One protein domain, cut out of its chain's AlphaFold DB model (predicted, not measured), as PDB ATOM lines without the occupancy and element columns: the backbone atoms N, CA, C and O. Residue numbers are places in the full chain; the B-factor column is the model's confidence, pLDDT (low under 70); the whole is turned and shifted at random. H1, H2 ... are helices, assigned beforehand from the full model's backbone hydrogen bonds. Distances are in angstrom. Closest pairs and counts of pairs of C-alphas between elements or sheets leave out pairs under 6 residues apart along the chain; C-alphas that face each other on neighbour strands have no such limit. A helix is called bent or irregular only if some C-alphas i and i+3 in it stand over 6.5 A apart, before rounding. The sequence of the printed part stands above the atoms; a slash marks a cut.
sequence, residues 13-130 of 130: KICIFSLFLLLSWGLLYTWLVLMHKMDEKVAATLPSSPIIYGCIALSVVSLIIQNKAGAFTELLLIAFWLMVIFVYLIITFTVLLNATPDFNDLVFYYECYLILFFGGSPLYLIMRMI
ATOM      1  N   LYS A  13     114.554 172.989 146.138       83.94
ATOM      2  CA  LYS A  13     115.822 172.279 146.377       83.94
ATOM      3  C   LYS A  13     115.757 171.439 147.652       83.94
ATOM      4  O   LYS A  13     116.205 170.297 147.625       83.94
ATOM      5  N   ILE A  14     115.125 171.969 148.705       87.19
ATOM      6  CA  ILE A  14     114.866 171.238 149.954       87.19
ATOM      7  C   ILE A  14     114.060 169.974 149.689       87.19
ATOM      8  O   ILE A  14     114.497 168.883 150.040       87.19
ATOM      9  N   CYS A  15     112.938 170.105 148.986       89.56
ATOM     10  CA  CYS A  15     112.118 168.962 148.608       89.56
ATOM     11  C   CYS A  15     112.931 167.897 147.852       89.56
ATOM     12  O   CYS A  15     112.853 166.722 148.191       89.56
ATOM     13  N   ILE A  16     113.770 168.298 146.891       90.31
ATOM     14  CA  ILE A  16     114.570 167.363 146.088       90.31
ATOM     15  C   ILE A  16     115.565 166.565 146.939       90.31
ATOM     16  O   ILE A  16     115.572 165.337 146.858       90.31
ATOM     17  N   PHE A  17     116.407 167.216 147.751       89.44
ATOM     18  CA  PHE A  17     117.373 166.451 148.548       89.44
ATOM     19  C   PHE A  17     116.685 165.654 149.664       89.44
ATOM     20  O   PHE A  17     117.146 164.564 149.987       89.44
ATOM     21  N   SER A  18     115.560 166.131 150.213       92.25
ATOM     22  CA  SER A  18     114.750 165.350 151.158       92.25
ATOM     23  C   SER A  18     114.189 164.086 150.510       92.25
ATOM     24  O   SER A  18     114.249 163.021 151.117       92.25
ATOM     25  N   LEU A  19     113.702 164.167 149.267       94.44
ATOM     26  CA  LEU A  19     113.252 162.997 148.508       94.44
ATOM     27  C   LEU A  19     114.401 162.022 148.234       94.44
ATOM     28  O   LEU A  19     114.227 160.816 148.399       94.44
ATOM     29  N   PHE A  20     115.583 162.524 147.872       94.88
ATOM     30  CA  PHE A  20     116.768 161.685 147.692       94.88
ATOM     31  C   PHE A  20     117.188 160.980 148.990       94.88
ATOM     32  O   PHE A  20     117.512 159.794 148.968       94.88
ATOM     33  N   LEU A  21     117.138 161.674 150.130       95.50
ATOM     34  CA  LEU A  21     117.423 161.082 151.439       95.50
ATOM     35  C   LEU A  21     116.381 160.030 151.833       95.50
ATOM     36  O   LEU A  21     116.762 158.965 152.310       95.50
ATOM     37  N   LEU A  22     115.091 160.284 151.594       96.44
ATOM     38  CA  LEU A  22     114.020 159.308 151.831       96.44
ATOM     39  C   LEU A  22     114.193 158.054 150.970       96.44
ATOM     40  O   LEU A  22     114.067 156.943 151.482       96.44
ATOM     41  N   LEU A  23     114.531 158.223 149.690       95.19
ATOM     42  CA  LEU A  23     114.848 157.113 148.791       95.19
ATOM     43  C   LEU A  23     116.051 156.315 149.308       95.19
ATOM     44  O   LEU A  23     115.976 155.095 149.427       95.19
ATOM     45  N   SER A  24     117.138 157.007 149.654       95.50
ATOM     46  CA  SER A  24     118.364 156.387 150.173       95.50
ATOM     47  C   SER A  24     118.090 155.595 151.451       95.50
ATOM     48  O   SER A  24     118.550 154.464 151.594       95.50
ATOM     49  N   TRP A  25     117.290 156.165 152.355       95.38
ATOM     50  CA  TRP A  25     116.866 155.510 153.585       95.38
ATOM     51  C   TRP A  25     116.016 154.268 153.311       95.38
ATOM     52  O   TRP A  25     116.318 153.214 153.857       95.38
ATOM     53  N   GLY A  26     115.009 154.348 152.435       95.44
ATOM     54  CA  GLY A  26     114.168 153.198 152.088       95.44
ATOM     55  C   GLY A  26     114.965 152.045 151.471       95.44
ATOM     56  O   GLY A  26     114.764 150.881 151.824       95.44
ATOM     57  N   LEU A  27     115.929 152.370 150.607       94.88
ATOM     58  CA  LEU A  27     116.821 151.395 149.985       94.88
ATOM     59  C   LEU A  27     117.739 150.712 151.016       94.88
ATOM     60  O   LEU A  27     117.771 149.481 151.102       94.88
ATOM     61  N   LEU A  28     118.439 151.492 151.846       94.12
ATOM     62  CA  LEU A  28     119.329 150.957 152.886       94.12
ATOM     63  C   LEU A  28     118.571 150.223 153.997       94.12
ATOM     64  O   LEU A  28     119.068 149.240 154.539       94.12
ATOM     65  N   TYR A  29     117.357 150.658 154.331       92.44
ATOM     66  CA  TYR A  29     116.524 149.969 155.312       92.44
ATOM     67  C   TYR A  29     116.074 148.602 154.797       92.44
ATOM     68  O   TYR A  29     116.166 147.611 155.518       92.44
ATOM     69  N   THR A  30     115.665 148.524 153.528       91.81
ATOM     70  CA  THR A  30     115.342 147.243 152.881       91.81
ATOM     71  C   THR A  30     116.546 146.301 152.916       91.81
ATOM     72  O   THR A  30     116.395 145.132 153.256       91.81
ATOM     73  N   TRP A  31     117.754 146.816 152.657       91.50
ATOM     74  CA  TRP A  31     118.996 146.042 152.769       91.50
ATOM     75  C   TRP A  31     119.213 145.497 154.176       91.50
ATOM     76  O   TRP A  31     119.478 144.312 154.354       91.50
ATOM     77  N   LEU A  32     119.046 146.348 155.186       89.19
ATOM     78  CA  LEU A  32     119.218 145.962 156.579       89.19
ATOM     79  C   LEU A  32     118.238 144.855 156.996       89.19
ATOM     80  O   LEU A  32     118.635 143.917 157.684       89.19
ATOM     81  N   VAL A  33     116.982 144.928 156.544       89.12
ATOM     82  CA  VAL A  33     115.980 143.876 156.780       89.12
ATOM     83  C   VAL A  33     116.376 142.563 156.101       89.12
ATOM     84  O   VAL A  33     116.238 141.501 156.707       89.12
ATOM     85  N   LEU A  34     116.876 142.622 154.863       88.56
ATOM     86  CA  LEU A  34     117.331 141.443 154.123       88.56
ATOM     87  C   LEU A  34     118.535 140.776 154.801       88.56
ATOM     88  O   LEU A  34     118.500 139.574 155.048       88.56
ATOM     89  N   MET A  35     119.540 141.558 155.195       85.88
ATOM     90  CA  MET A  35     120.718 141.048 155.901       85.88
ATOM     91  C   MET A  35     120.371 140.434 157.254       85.88
ATOM     92  O   MET A  35     120.925 139.401 157.621       85.88
ATOM     93  N   HIS A  36     119.424 141.027 157.986       84.38
ATOM     94  CA  HIS A  36     118.967 140.456 159.250       84.38
ATOM     95  C   HIS A  36     118.312 139.083 159.058       84.38
ATOM     96  O   HIS A  36     118.440 138.224 159.922       84.38
ATOM     97  N   LYS A  37     117.648 138.847 157.919       83.56
ATOM     98  CA  LYS A  37     117.083 137.532 157.591       83.56
ATOM     99  C   LYS A  37     118.118 136.482 157.194       83.56
ATOM    100  O   LYS A  37     117.801 135.303 157.290       83.56
ATOM    101  N   MET A  38     119.304 136.884 156.739       79.81
ATOM    102  CA  MET A  38     120.384 135.949 156.398       79.81
ATOM    103  C   MET A  38     121.219 135.523 157.614       79.81
ATOM    104  O   MET A  38     122.134 134.723 157.455       79.81
ATOM    105  N   ASP A  39     120.953 136.075 158.807       69.12
ATOM    106  CA  ASP A  39     121.810 135.939 159.999       69.12
ATOM    107  C   ASP A  39     123.287 136.327 159.745       69.12
ATOM    108  O   ASP A  39     124.191 136.023 160.531       69.12
ATOM    109  N   GLU A  40     123.553 137.048 158.651       64.88
ATOM    110  CA  GLU A  40     124.889 137.474 158.270       64.88
ATOM    111  C   GLU A  40     125.307 138.757 158.994       64.88
ATOM    112  O   GLU A  40     124.507 139.629 159.354       64.88
ATOM    113  N   LYS A  41     126.621 138.906 159.201       68.06
ATOM    114  CA  LYS A  41     127.191 140.082 159.864       68.06
ATOM    115  C   LYS A  41     127.089 141.306 158.956       68.06
ATOM    116  O   LYS A  41     128.012 141.606 158.204       68.06
ATOM    117  N   VAL A  42     126.013 142.075 159.134       62.66
ATOM    118  CA  VAL A  42     125.733 143.363 158.465       62.66
ATOM    119  C   VAL A  42     126.975 144.259 158.362       62.66
ATOM    120  O   VAL A  42     127.225 144.832 157.307       62.66
ATOM    121  N   ALA A  43     127.780 144.331 159.430       62.59
ATOM    122  CA  ALA A  43     128.964 145.189 159.544       62.59
ATOM    123  C   ALA A  43     130.130 144.842 158.595       62.59
ATOM    124  O   ALA A  43     131.071 145.624 158.485       62.59
ATOM    125  N   ALA A  44     130.103 143.678 157.940       65.94
ATOM    126  CA  ALA A  44     131.120 143.286 156.964       65.94
ATOM    127  C   ALA A  44     130.757 143.686 155.521       65.94
ATOM    128  O   ALA A  44     131.586 143.540 154.627       65.94
ATOM    129  N   THR A  45     129.540 144.192 155.286       75.38
ATOM    130  CA  THR A  45     129.023 144.468 153.935       75.38
ATOM    131  C   THR A  45     129.315 145.893 153.487       75.38
ATOM    132  O   THR A  45     129.321 146.831 154.297       75.38
ATOM    133  N   LEU A  46     129.529 146.099 152.187       74.56
ATOM    134  CA  LEU A  46     129.902 147.412 151.658       74.56
ATOM    135  C   LEU A  46     128.806 148.484 151.855       74.56
ATOM    136  O   LEU A  46     129.172 149.622 152.162       74.56
ATOM    137  N   PRO A  47     127.490 148.177 151.772       78.69
ATOM    138  CA  PRO A  47     126.429 149.139 152.090       78.69
ATOM    139  C   PRO A  47     126.447 149.651 153.533       78.69
ATOM    140  O   PRO A  47     125.957 150.745 153.799       78.69
ATOM    141  N   SER A  48     127.026 148.886 154.464       78.69
ATOM    142  CA  SER A  48     127.217 149.319 155.855       78.69
ATOM    143  C   SER A  48     128.459 150.198 156.049       78.69
ATOM    144  O   SER A  48     128.633 150.804 157.107       78.69
ATOM    145  N   SER A  49     129.322 150.291 155.032       83.25
ATOM    146  CA  SER A  49     130.590 151.007 155.127       83.25
ATOM    147  C   SER A  49     130.405 152.531 155.174       83.25
ATOM    148  O   SER A  49     129.505 153.076 154.525       83.25
ATOM    149  N   PRO A  50     131.317 153.264 155.844       84.94
ATOM    150  CA  PRO A  50     131.325 154.729 155.836       84.94
ATOM    151  C   PRO A  50     131.404 155.348 154.432       84.94
ATOM    152  O   PRO A  50     130.971 156.483 154.237       84.94
ATOM    153  N   ILE A  51     131.938 154.611 153.451       89.12
ATOM    154  CA  ILE A  51     132.116 155.080 152.073       89.12
ATOM    155  C   ILE A  51     130.761 155.389 151.435       89.12
ATOM    156  O   ILE A  51     130.599 156.451 150.840       89.12
ATOM    157  N   ILE A  52     129.764 154.517 151.619       92.50
ATOM    158  CA  ILE A  52     128.424 154.700 151.046       92.50
ATOM    159  C   ILE A  52     127.741 155.937 151.635       92.50
ATOM    160  O   ILE A  52     127.182 156.745 150.894       92.50
ATOM    161  N   TYR A  53     127.870 156.159 152.943       91.88
ATOM    162  CA  TYR A  53     127.372 157.380 153.583       91.88
ATOM    163  C   TYR A  53     128.103 158.635 153.087       91.88
ATOM    164  O   TYR A  53     127.471 159.672 152.875       91.88
ATOM    165  N   GLY A  54     129.410 158.535 152.824       94.31
ATOM    166  CA  GLY A  54     130.183 159.581 152.154       94.31
ATOM    167  C   GLY A  54     129.655 159.893 150.751       94.31
ATOM    168  O   GLY A  54     129.453 161.060 150.413       94.31
ATOM    169  N   CYS A  55     129.349 158.868 149.952       95.81
ATOM    170  CA  CYS A  55     128.759 159.022 148.622       95.81
ATOM    171  C   CYS A  55     127.359 159.657 148.660       95.81
ATOM    172  O   CYS A  55     127.043 160.496 147.811       95.81
ATOM    173  N   ILE A  56     126.531 159.311 149.651       95.50
ATOM    174  CA  ILE A  56     125.215 159.936 149.866       95.50
ATOM    175  C   ILE A  56     125.385 161.418 150.205       95.50
ATOM    176  O   ILE A  56     124.745 162.263 149.577       95.50
ATOM    177  N   ALA A  57     126.270 161.748 151.148       95.25
ATOM    178  CA  ALA A  57     126.547 163.133 151.521       95.25
ATOM    179  C   ALA A  57     127.045 163.948 150.317       95.25
ATOM    180  O   ALA A  57     126.541 165.042 150.057       95.25
ATOM    181  N   LEU A  58     127.968 163.387 149.530       95.25
ATOM    182  CA  LEU A  58     128.465 164.014 148.308       95.25
ATOM    183  C   LEU A  58     127.345 164.220 147.280       95.25
ATOM    184  O   LEU A  58     127.235 165.302 146.713       95.25
ATOM    185  N   SER A  59     126.460 163.237 147.102       95.50
ATOM    186  CA  SER A  59     125.304 163.346 146.201       95.50
ATOM    187  C   SER A  59     124.342 164.456 146.627       95.50
ATOM    188  O   SER A  59     123.868 165.215 145.782       95.50
ATOM    189  N   VAL A  60     124.082 164.602 147.931       94.56
ATOM    190  CA  VAL A  60     123.260 165.698 148.474       94.56
ATOM    191  C   VAL A  60     123.899 167.050 148.175       94.56
ATOM    192  O   VAL A  60     123.224 167.944 147.663       94.56
ATOM    193  N   VAL A  61     125.202 167.198 148.435       92.75
ATOM    194  CA  VAL A  61     125.938 168.436 148.133       92.75
ATOM    195  C   VAL A  61     125.868 168.749 146.640       92.75
ATOM    196  O   VAL A  61     125.502 169.863 146.264       92.75
ATOM    197  N   SER A  62     126.131 167.767 145.777       92.06
ATOM    198  CA  SER A  62     126.039 167.946 144.331       92.06
ATOM    199  C   SER A  62     124.626 168.348 143.899       92.06
ATOM    200  O   SER A  62     124.489 169.304 143.141       92.06
ATOM    201  N   LEU A  63     123.566 167.713 144.420       91.25
ATOM    202  CA  LEU A  63     122.167 168.075 144.133       91.25
ATOM    203  C   LEU A  63     121.825 169.517 144.529       91.25
ATOM    204  O   LEU A  63     121.085 170.186 143.808       91.25
ATOM    205  N   ILE A  64     122.365 170.017 145.642       89.12
ATOM    206  CA  ILE A  64     122.161 171.407 146.079       89.12
ATOM    207  C   ILE A  64     122.810 172.391 145.094       89.12
ATOM    208  O   ILE A  64     122.226 173.438 144.781       89.12
ATOM    209  N   ILE A  65     123.999 172.048 144.588       89.12
ATOM    210  CA  ILE A  65     124.783 172.890 143.675       89.12
ATOM    211  C   ILE A  65     124.228 172.851 142.241       89.12
ATOM    212  O   ILE A  65     124.414 173.817 141.500       89.12
ATOM    213  N   GLN A  66     123.493 171.801 141.846       87.06
ATOM    214  CA  GLN A  66     122.893 171.698 140.509       87.06
ATOM    215  C   GLN A  66     122.100 172.967 140.136       87.06
ATOM    216  O   GLN A  66     121.146 173.369 140.813       87.06
ATOM    217  N   ASN A  67     122.485 173.572 139.009       77.19
ATOM    218  CA  ASN A  67     121.790 174.716 138.412       77.19
ATOM    219  C   ASN A  67     120.761 174.281 137.354       77.19
ATOM    220  O   ASN A  67     119.774 174.978 137.126       77.19
ATOM    221  N   LYS A  68     120.968 173.114 136.729       79.94
ATOM    222  CA  LYS A  68     120.072 172.527 135.723       79.94
ATOM    223  C   LYS A  68     118.935 171.767 136.427       79.94
ATOM    224  O   LYS A  68     119.204 170.865 137.225       79.94
ATOM    225  N   ALA A  69     117.678 172.081 136.108       82.38
ATOM    226  CA  ALA A  69     116.514 171.333 136.599       82.38
ATOM    227  C   ALA A  69     116.537 169.873 136.109       82.38
ATOM    228  O   ALA A  69     117.162 169.588 135.094       82.38
ATOM    229  N   GLY A  70     115.882 168.952 136.825       88.44
ATOM    230  CA  GLY A  70     115.730 167.552 136.393       88.44
ATOM    231  C   GLY A  70     116.779 166.557 136.907       88.44
ATOM    232  O   GLY A  70     116.581 165.362 136.734       88.44
ATOM    233  N   ALA A  71     117.826 167.002 137.619       91.50
ATOM    234  CA  ALA A  71     118.904 166.128 138.114       91.50
ATOM    235  C   ALA A  71     118.395 164.889 138.874       91.50
ATOM    236  O   ALA A  71     118.872 163.778 138.672       91.50
ATOM    237  N   PHE A  72     117.402 165.088 139.744       91.75
ATOM    238  CA  PHE A  72     116.817 164.008 140.533       91.75
ATOM    239  C   PHE A  72     115.951 163.064 139.691       91.75
ATOM    240  O   PHE A  72     115.988 161.858 139.896       91.75
ATOM    241  N   THR A  73     115.213 163.586 138.711       93.75
ATOM    242  CA  THR A  73     114.428 162.767 137.779       93.75
ATOM    243  C   THR A  73     115.333 161.889 136.922       93.75
ATOM    244  O   THR A  73     115.058 160.707 136.752       93.75
ATOM    245  N   GLU A  74     116.437 162.444 136.420       94.50
ATOM    246  CA  GLU A  74     117.428 161.684 135.658       94.50
ATOM    247  C   GLU A  74     118.082 160.598 136.532       94.50
ATOM    248  O   GLU A  74     118.188 159.454 136.099       94.50
ATOM    249  N   LEU A  75     118.416 160.903 137.795       94.62
ATOM    250  CA  LEU A  75     118.881 159.894 138.757       94.62
ATOM    251  C   LEU A  75     117.859 158.778 139.001       94.62
ATOM    252  O   LEU A  75     118.245 157.615 139.067       94.62
ATOM    253  N   LEU A  76     116.569 159.105 139.122       94.69
ATOM    254  CA  LEU A  76     115.511 158.100 139.276       94.69
ATOM    255  C   LEU A  76     115.406 157.195 138.045       94.69
ATOM    256  O   LEU A  76     115.217 155.990 138.192       94.69
ATOM    257  N   LEU A  77     115.563 157.750 136.841       96.56
ATOM    258  CA  LEU A  77     115.603 156.958 135.612       96.56
ATOM    259  C   LEU A  77     116.820 156.031 135.587       96.56
ATOM    260  O   LEU A  77     116.676 154.859 135.249       96.56
ATOM    261  N   ILE A  78     117.999 156.522 135.980       94.69
ATOM    262  CA  ILE A  78     119.210 155.696 136.092       94.69
ATOM    263  C   ILE A  78     118.991 154.569 137.104       94.69
ATOM    264  O   ILE A  78     119.281 153.419 136.792       94.69
ATOM    265  N   ALA A  79     118.435 154.873 138.279       94.81
ATOM    266  CA  ALA A  79     118.112 153.878 139.301       94.81
ATOM    267  C   ALA A  79     117.153 152.804 138.763       94.81
ATOM    268  O   ALA A  79     117.397 151.610 138.924       94.81
ATOM    269  N   PHE A  80     116.095 153.224 138.065       95.44
ATOM    270  CA  PHE A  80     115.125 152.318 137.458       95.44
ATOM    271  C   PHE A  80     115.775 151.390 136.424       95.44
ATOM    272  O   PHE A  80     115.623 150.173 136.508       95.44
ATOM    273  N   TRP A  81     116.547 151.933 135.480       97.12
ATOM    274  CA  TRP A  81     117.221 151.122 134.463       97.12
ATOM    275  C   TRP A  81     118.299 150.216 135.049       97.12
ATOM    276  O   TRP A  81     118.443 149.080 134.605       97.12
ATOM    277  N   LEU A  82     119.015 150.676 136.076       95.56
ATOM    278  CA  LEU A  82     119.966 149.847 136.806       95.56
ATOM    279  C   LEU A  82     119.254 148.649 137.446       95.56
ATOM    280  O   LEU A  82     119.713 147.522 137.296       95.56
ATOM    281  N   MET A  83     118.097 148.858 138.080       94.44
ATOM    282  CA  MET A  83     117.291 147.769 138.640       94.44
ATOM    283  C   MET A  83     116.841 146.779 137.559       94.44
ATOM    284  O   MET A  83     116.955 145.571 137.752       94.44
ATOM    285  N   VAL A  84     116.400 147.274 136.398       96.31
ATOM    286  CA  VAL A  84     116.052 146.428 135.245       96.31
ATOM    287  C   VAL A  84     117.250 145.578 134.805       96.31
ATOM    288  O   VAL A  84     117.089 144.378 134.594       96.31
ATOM    289  N   ILE A  85     118.456 146.152 134.724       95.31
ATOM    290  CA  ILE A  85     119.687 145.412 134.394       95.31
ATOM    291  C   ILE A  85     119.936 144.287 135.402       95.31
ATOM    292  O   ILE A  85     120.216 143.163 134.993       95.31
ATOM    293  N   PHE A  86     119.791 144.546 136.702       93.25
ATOM    294  CA  PHE A  86     119.964 143.513 137.727       93.25
ATOM    295  C   PHE A  86     118.943 142.377 137.603       93.25
ATOM    296  O   PHE A  86     119.320 141.212 137.711       93.25
ATOM    297  N   VAL A  87     117.681 142.686 137.292       92.94
ATOM    298  CA  VAL A  87     116.665 141.657 137.007       92.94
ATOM    299  C   VAL A  87     117.066 140.812 135.794       92.94
ATOM    300  O   VAL A  87     116.985 139.585 135.845       92.94
ATOM    301  N   TYR A  88     117.556 141.438 134.720       94.25
ATOM    302  CA  TYR A  88     118.059 140.708 133.554       94.25
ATOM    303  C   TYR A  88     119.274 139.837 133.877       94.25
ATOM    304  O   TYR A  88     119.368 138.725 133.357       94.25
ATOM    305  N   LEU A  89     120.187 140.306 134.731       92.50
ATOM    306  CA  LEU A  89     121.337 139.517 135.174       92.50
ATOM    307  C   LEU A  89     120.885 138.273 135.938       92.50
ATOM    308  O   LEU A  89     121.334 137.185 135.588       92.50
ATOM    309  N   ILE A  90     119.949 138.406 136.884       92.25
ATOM    310  CA  ILE A  90     119.374 137.264 137.615       92.25
ATOM    311  C   ILE A  90     118.835 136.226 136.628       92.25
ATOM    312  O   ILE A  90     119.249 135.071 136.665       92.25
ATOM    313  N   ILE A  91     117.974 136.643 135.694       91.69
ATOM    314  CA  ILE A  91     117.381 135.740 134.694       91.69
ATOM    315  C   ILE A  91     118.468 135.073 133.842       91.69
ATOM    316  O   ILE A  91     118.427 133.865 133.614       91.69
ATOM    317  N   THR A  92     119.451 135.849 133.381       92.50
ATOM    318  CA  THR A  92     120.533 135.350 132.524       92.50
ATOM    319  C   THR A  92     121.365 134.298 133.247       92.50
ATOM    320  O   THR A  92     121.602 133.230 132.689       92.50
ATOM    321  N   PHE A  93     121.775 134.561 134.489       90.19
ATOM    322  CA  PHE A  93     122.548 133.606 135.279       90.19
ATOM    323  C   PHE A  93     121.726 132.378 135.662       90.19
ATOM    324  O   PHE A  93     122.252 131.274 135.581       90.19
ATOM    325  N   THR A  94     120.437 132.530 135.973       91.12
ATOM    326  CA  THR A  94     119.526 131.399 136.198       91.12
ATOM    327  C   THR A  94     119.471 130.463 134.995       91.12
ATOM    328  O   THR A  94     119.599 129.251 135.154       91.12
ATOM    329  N   VAL A  95     119.321 131.010 133.785       93.69
ATOM    330  CA  VAL A  95     119.292 130.213 132.548       93.69
ATOM    331  C   VAL A  95     120.661 129.600 132.258       93.69
ATOM    332  O   VAL A  95     120.744 128.420 131.932       93.69
ATOM    333  N   LEU A  96     121.736 130.380 132.392       94.38
ATOM    334  CA  LEU A  96     123.098 129.951 132.073       94.38
ATOM    335  C   LEU A  96     123.604 128.850 133.014       94.38
ATOM    336  O   LEU A  96     124.243 127.903 132.566       94.38
ATOM    337  N   LEU A  97     123.325 128.984 134.311       92.12
ATOM    338  CA  LEU A  97     123.732 128.034 135.347       92.12
ATOM    339  C   LEU A  97     122.708 126.909 135.541       92.12
ATOM    340  O   LEU A  97     122.981 125.968 136.283       92.12
ATOM    341  N   ASN A  98     121.547 126.998 134.882       92.25
ATOM    342  CA  ASN A  98     120.406 126.103 135.070       92.25
ATOM    343  C   ASN A  98     120.041 125.929 136.559       92.25
ATOM    344  O   ASN A  98     119.801 124.819 137.038       92.25
ATOM    345  N   ALA A  99     120.047 127.040 137.295       89.00
ATOM    346  CA  ALA A  99     119.835 127.089 138.736       89.00
ATOM    347  C   ALA A  99     118.792 128.160 139.068       89.00
ATOM    348  O   ALA A  99     118.918 129.315 138.659       89.00
ATOM    349  N   THR A 100     117.740 127.777 139.792       89.81
ATOM    350  CA  THR A 100     116.704 128.717 140.234       89.81
ATOM    351  C   THR A 100     117.287 129.699 141.247       89.81
ATOM    352  O   THR A 100     117.944 129.230 142.177       89.81
ATOM    353  N   PRO A 101     117.025 131.010 141.110       89.06
ATOM    354  CA  PRO A 101     117.589 131.996 142.015       89.06
ATOM    355  C   PRO A 101     116.986 131.807 143.403       89.06
ATOM    356  O   PRO A 101     115.765 131.652 143.541       89.06
ATOM    357  N   ASP A 102     117.835 131.809 144.418       89.62
ATOM    358  CA  ASP A 102     117.413 131.719 145.807       89.62
ATOM    359  C   ASP A 102     117.389 133.098 146.490       89.62
ATOM    360  O   ASP A 102     117.526 134.158 145.868       89.62
ATOM    361  N   PHE A 103     117.127 133.100 147.797       87.69
ATOM    362  CA  PHE A 103     117.098 134.334 148.573       87.69
ATOM    363  C   PHE A 103     118.475 135.005 148.653       87.69
ATOM    364  O   PHE A 103     118.546 136.230 148.592       87.69
ATOM    365  N   ASN A 104     119.556 134.229 148.747       86.94
ATOM    366  CA  ASN A 104     120.914 134.754 148.851       86.94
ATOM    367  C   ASN A 104     121.321 135.441 147.549       86.94
ATOM    368  O   ASN A 104     121.898 136.525 147.592       86.94
ATOM    369  N   ASP A 105     120.946 134.863 146.403       87.69
ATOM    370  CA  ASP A 105     121.143 135.492 145.098       87.69
ATOM    371  C   ASP A 105     120.466 136.867 145.061       87.69
ATOM    372  O   ASP A 105     121.092 137.875 144.731       87.69
ATOM    373  N   LEU A 106     119.192 136.940 145.461       89.31
ATOM    374  CA  LEU A 106     118.439 138.196 145.472       89.31
ATOM    375  C   LEU A 106     119.092 139.253 146.371       89.31
ATOM    376  O   LEU A 106     119.184 140.416 145.969       89.31
ATOM    377  N   VAL A 107     119.559 138.861 147.559       90.88
ATOM    378  CA  VAL A 107     120.285 139.765 148.458       90.88
ATOM    379  C   VAL A 107     121.592 140.219 147.808       90.88
ATOM    380  O   VAL A 107     121.822 141.420 147.715       90.88
ATOM    381  N   PHE A 108     122.392 139.317 147.244       89.62
ATOM    382  CA  PHE A 108     123.647 139.657 146.569       89.62
ATOM    383  C   PHE A 108     123.468 140.670 145.424       89.62
ATOM    384  O   PHE A 108     124.171 141.685 145.356       89.62
ATOM    385  N   TYR A 109     122.502 140.443 144.528       92.81
ATOM    386  CA  TYR A 109     122.229 141.378 143.430       92.81
ATOM    387  C   TYR A 109     121.715 142.721 143.945       92.81
ATOM    388  O   TYR A 109     122.068 143.768 143.395       92.81
ATOM    389  N   TYR A 110     120.921 142.716 145.015       93.31
ATOM    390  CA  TYR A 110     120.476 143.945 145.651       93.31
ATOM    391  C   TYR A 110     121.635 144.705 146.319       93.31
ATOM    392  O   TYR A 110     121.702 145.926 146.191       93.31
ATOM    393  N   GLU A 111     122.602 144.019 146.937       93.06
ATOM    394  CA  GLU A 111     123.830 144.637 147.462       93.06
ATOM    395  C   GLU A 111     124.579 145.382 146.356       93.06
ATOM    396  O   GLU A 111     124.894 146.569 146.470       93.06
ATOM    397  N   CYS A 112     124.807 144.683 145.243       93.38
ATOM    398  CA  CYS A 112     125.508 145.211 144.082       93.38
ATOM    399  C   CYS A 112     124.768 146.408 143.471       93.38
ATOM    400  O   CYS A 112     125.395 147.411 143.120       93.38
ATOM    401  N   TYR A 113     123.437 146.342 143.398       95.88
ATOM    402  CA  TYR A 113     122.596 147.461 142.983       95.88
ATOM    403  C   TYR A 113     122.830 148.698 143.857       95.88
ATOM    404  O   TYR A 113     123.041 149.790 143.325       95.88
ATOM    405  N   LEU A 114     122.852 148.542 145.183       95.69
ATOM    406  CA  LEU A 114     123.070 149.657 146.108       95.69
ATOM    407  C   LEU A 114     124.465 150.258 145.973       95.69
ATOM    408  O   LEU A 114     124.597 151.481 145.941       95.69
ATOM    409  N   ILE A 115     125.497 149.421 145.854       94.88
ATOM    410  CA  ILE A 115     126.880 149.879 145.681       94.88
ATOM    411  C   ILE A 115     127.005 150.718 144.407       94.88
ATOM    412  O   ILE A 115     127.543 151.827 144.450       94.88
ATOM    413  N   LEU A 116     126.474 150.227 143.284       96.00
ATOM    414  CA  LEU A 116     126.524 150.945 142.011       96.00
ATOM    415  C   LEU A 116     125.675 152.215 142.032       96.00
ATOM    416  O   LEU A 116     126.119 153.249 141.536       96.00
ATOM    417  N   PHE A 117     124.484 152.171 142.628       96.94
ATOM    418  CA  PHE A 117     123.621 153.341 142.717       96.94
ATOM    419  C   PHE A 117     124.253 154.439 143.577       96.94
ATOM    420  O   PHE A 117     124.390 155.573 143.117       96.94
ATOM    421  N   PHE A 118     124.680 154.123 144.802       96.69
ATOM    422  CA  PHE A 118     125.261 155.122 145.698       96.69
ATOM    423  C   PHE A 118     126.644 155.576 145.244       96.69
ATOM    424  O   PHE A 118     126.917 156.769 145.306       96.69
ATOM    425  N   GLY A 119     127.496 154.679 144.744       95.25
ATOM    426  CA  GLY A 119     128.807 155.041 144.201       95.25
ATOM    427  C   GLY A 119     128.713 155.844 142.901       95.25
ATOM    428  O   GLY A 119     129.468 156.795 142.701       95.25
ATOM    429  N   GLY A 120     127.757 155.509 142.032       95.19
ATOM    430  CA  GLY A 120     127.545 156.169 140.743       95.19
ATOM    431  C   GLY A 120     126.815 157.509 140.838       95.19
ATOM    432  O   GLY A 120     127.119 158.419 140.069       95.19
ATOM    433  N   SER A 121     125.898 157.672 141.797       95.56
ATOM    434  CA  SER A 121     125.121 158.908 141.993       95.56
ATOM    435  C   SER A 121     125.974 160.184 142.077       95.56
ATOM    436  O   SER A 121     125.709 161.110 141.301       95.56
ATOM    437  N   PRO A 122     127.007 160.282 142.941       95.25
ATOM    438  CA  PRO A 122     127.816 161.492 143.019       95.25
ATOM    439  C   PRO A 122     128.634 161.707 141.742       95.25
ATOM    440  O   PRO A 122     128.734 162.839 141.281       95.25
ATOM    441  N   LEU A 123     129.162 160.638 141.131       95.00
ATOM    442  CA  LEU A 123     129.923 160.726 139.880       95.00
ATOM    443  C   LEU A 123     129.065 161.308 138.757       95.00
ATOM    444  O   LEU A 123     129.453 162.283 138.118       95.00
ATOM    445  N   TYR A 124     127.868 160.758 138.568       95.12
ATOM    446  CA  TYR A 124     126.918 161.235 137.574       95.12
ATOM    447  C   TYR A 124     126.521 162.698 137.821       95.12
ATOM    448  O   TYR A 124     126.532 163.515 136.899       95.12
ATOM    449  N   LEU A 125     126.212 163.062 139.070       94.69
ATOM    450  CA  LEU A 125     125.835 164.433 139.408       94.69
ATOM    451  C   LEU A 125     126.977 165.423 139.154       94.69
ATOM    452  O   LEU A 125     126.718 166.505 138.630       94.69
ATOM    453  N   ILE A 126     128.218 165.061 139.486       93.50
ATOM    454  CA  ILE A 126     129.402 165.881 139.201       93.50
ATOM    455  C   ILE A 126     129.596 166.021 137.689       93.50
ATOM    456  O   ILE A 126     129.762 167.137 137.205       93.50
ATOM    457  N   MET A 127     129.497 164.929 136.924       92.75
ATOM    458  CA  MET A 127     129.604 164.974 135.459       92.75
ATOM    459  C   MET A 127     128.549 165.883 134.828       92.75
ATOM    460  O   MET A 127     128.850 166.626 133.904       92.75
ATOM    461  N   ARG A 128     127.319 165.876 135.349       91.38
ATOM    462  CA  ARG A 128     126.223 166.727 134.864       91.38
ATOM    463  C   ARG A 128     126.462 168.229 135.091       91.38
ATOM    464  O   ARG A 128     125.817 169.058 134.434       91.38
ATOM    465  N   MET A 129     127.322 168.579 136.050       87.31
ATOM    466  CA  MET A 129     127.698 169.964 136.353       87.31
ATOM    467  C   MET A 129     128.731 170.536 135.377       87.31
ATOM    468  O   MET A 129     128.792 171.760 135.260       87.31
ATOM    469  N   ILE A 130     129.502 169.674 134.702       83.44
ATOM    470  CA  ILE A 130     130.392 170.032 133.586       83.44
ATOM    471  C   ILE A 130     129.532 170.419 132.365       83.44
ATOM    472  O   ILE A 130     129.967 171.321 131.620       83.44
TER     473      ILE A 130
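This is residues 13 to 130 of the 130 residues of the protein "Transporter" of Enterobacter chuandaensis (UniProt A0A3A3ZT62). Two helical hairpins, H1 with H2 and H3 with H4a, pack together into an elongated body: H4a, the first arm of the bent helix H4, lies nearest its middle, with long H3 along one side and H1 and H2 on the other. The second arm, H4b, turns to run beside H2. The printed part has 118 residues with four named helices, H1, H2, H3 and H4 in chain order, and no named strand; the class is all helix. The whole is compact, with a radius of gyration of the C-alphas of 15.6 A, and spans 48 by 29 by 20 A.

Find C-alpha 71 at (118.904, 166.128, 138.114); from there H3, residues 71 to 97, runs 38.5 A. H4, residues 103 to 129, was assigned as one helix by its hydrogen bonds but is bent: C-alphas 119 and 122 are 6.6 A apart. Its arms are H4a, residues 103 to 119, and H4b, residues 122 to 129, ending at C-alpha 129, (127.698, 169.964, 136.353). H1, residues 13 to 37, begins at (115.822, 172.279, 146.377) and runs 36.5 A; H2 holds residues 50 to 65.

Look at Phe 86 and Tyr 109, the closest C-alphas of H3 and H4a, 6.5 A apart: the two touch, opposite ways. H1, H2 and H4a form a bundle, three helices or arms that touch one another. The closest C-alphas of H1 and H2 are Phe 17 and Val 60, 5.9 A apart. H2 touches H4b at Ser 59 and Pro 122, their closest C-alphas, 4.5 A apart. In H1, H2, H3, H4a and H4b every O i to N i+4 pair is within hydrogen-bond range.

The printed part has no cut. The link from H1 to H2 is long, 12 residues; pLDDT is under 70 at residues 39 to 44.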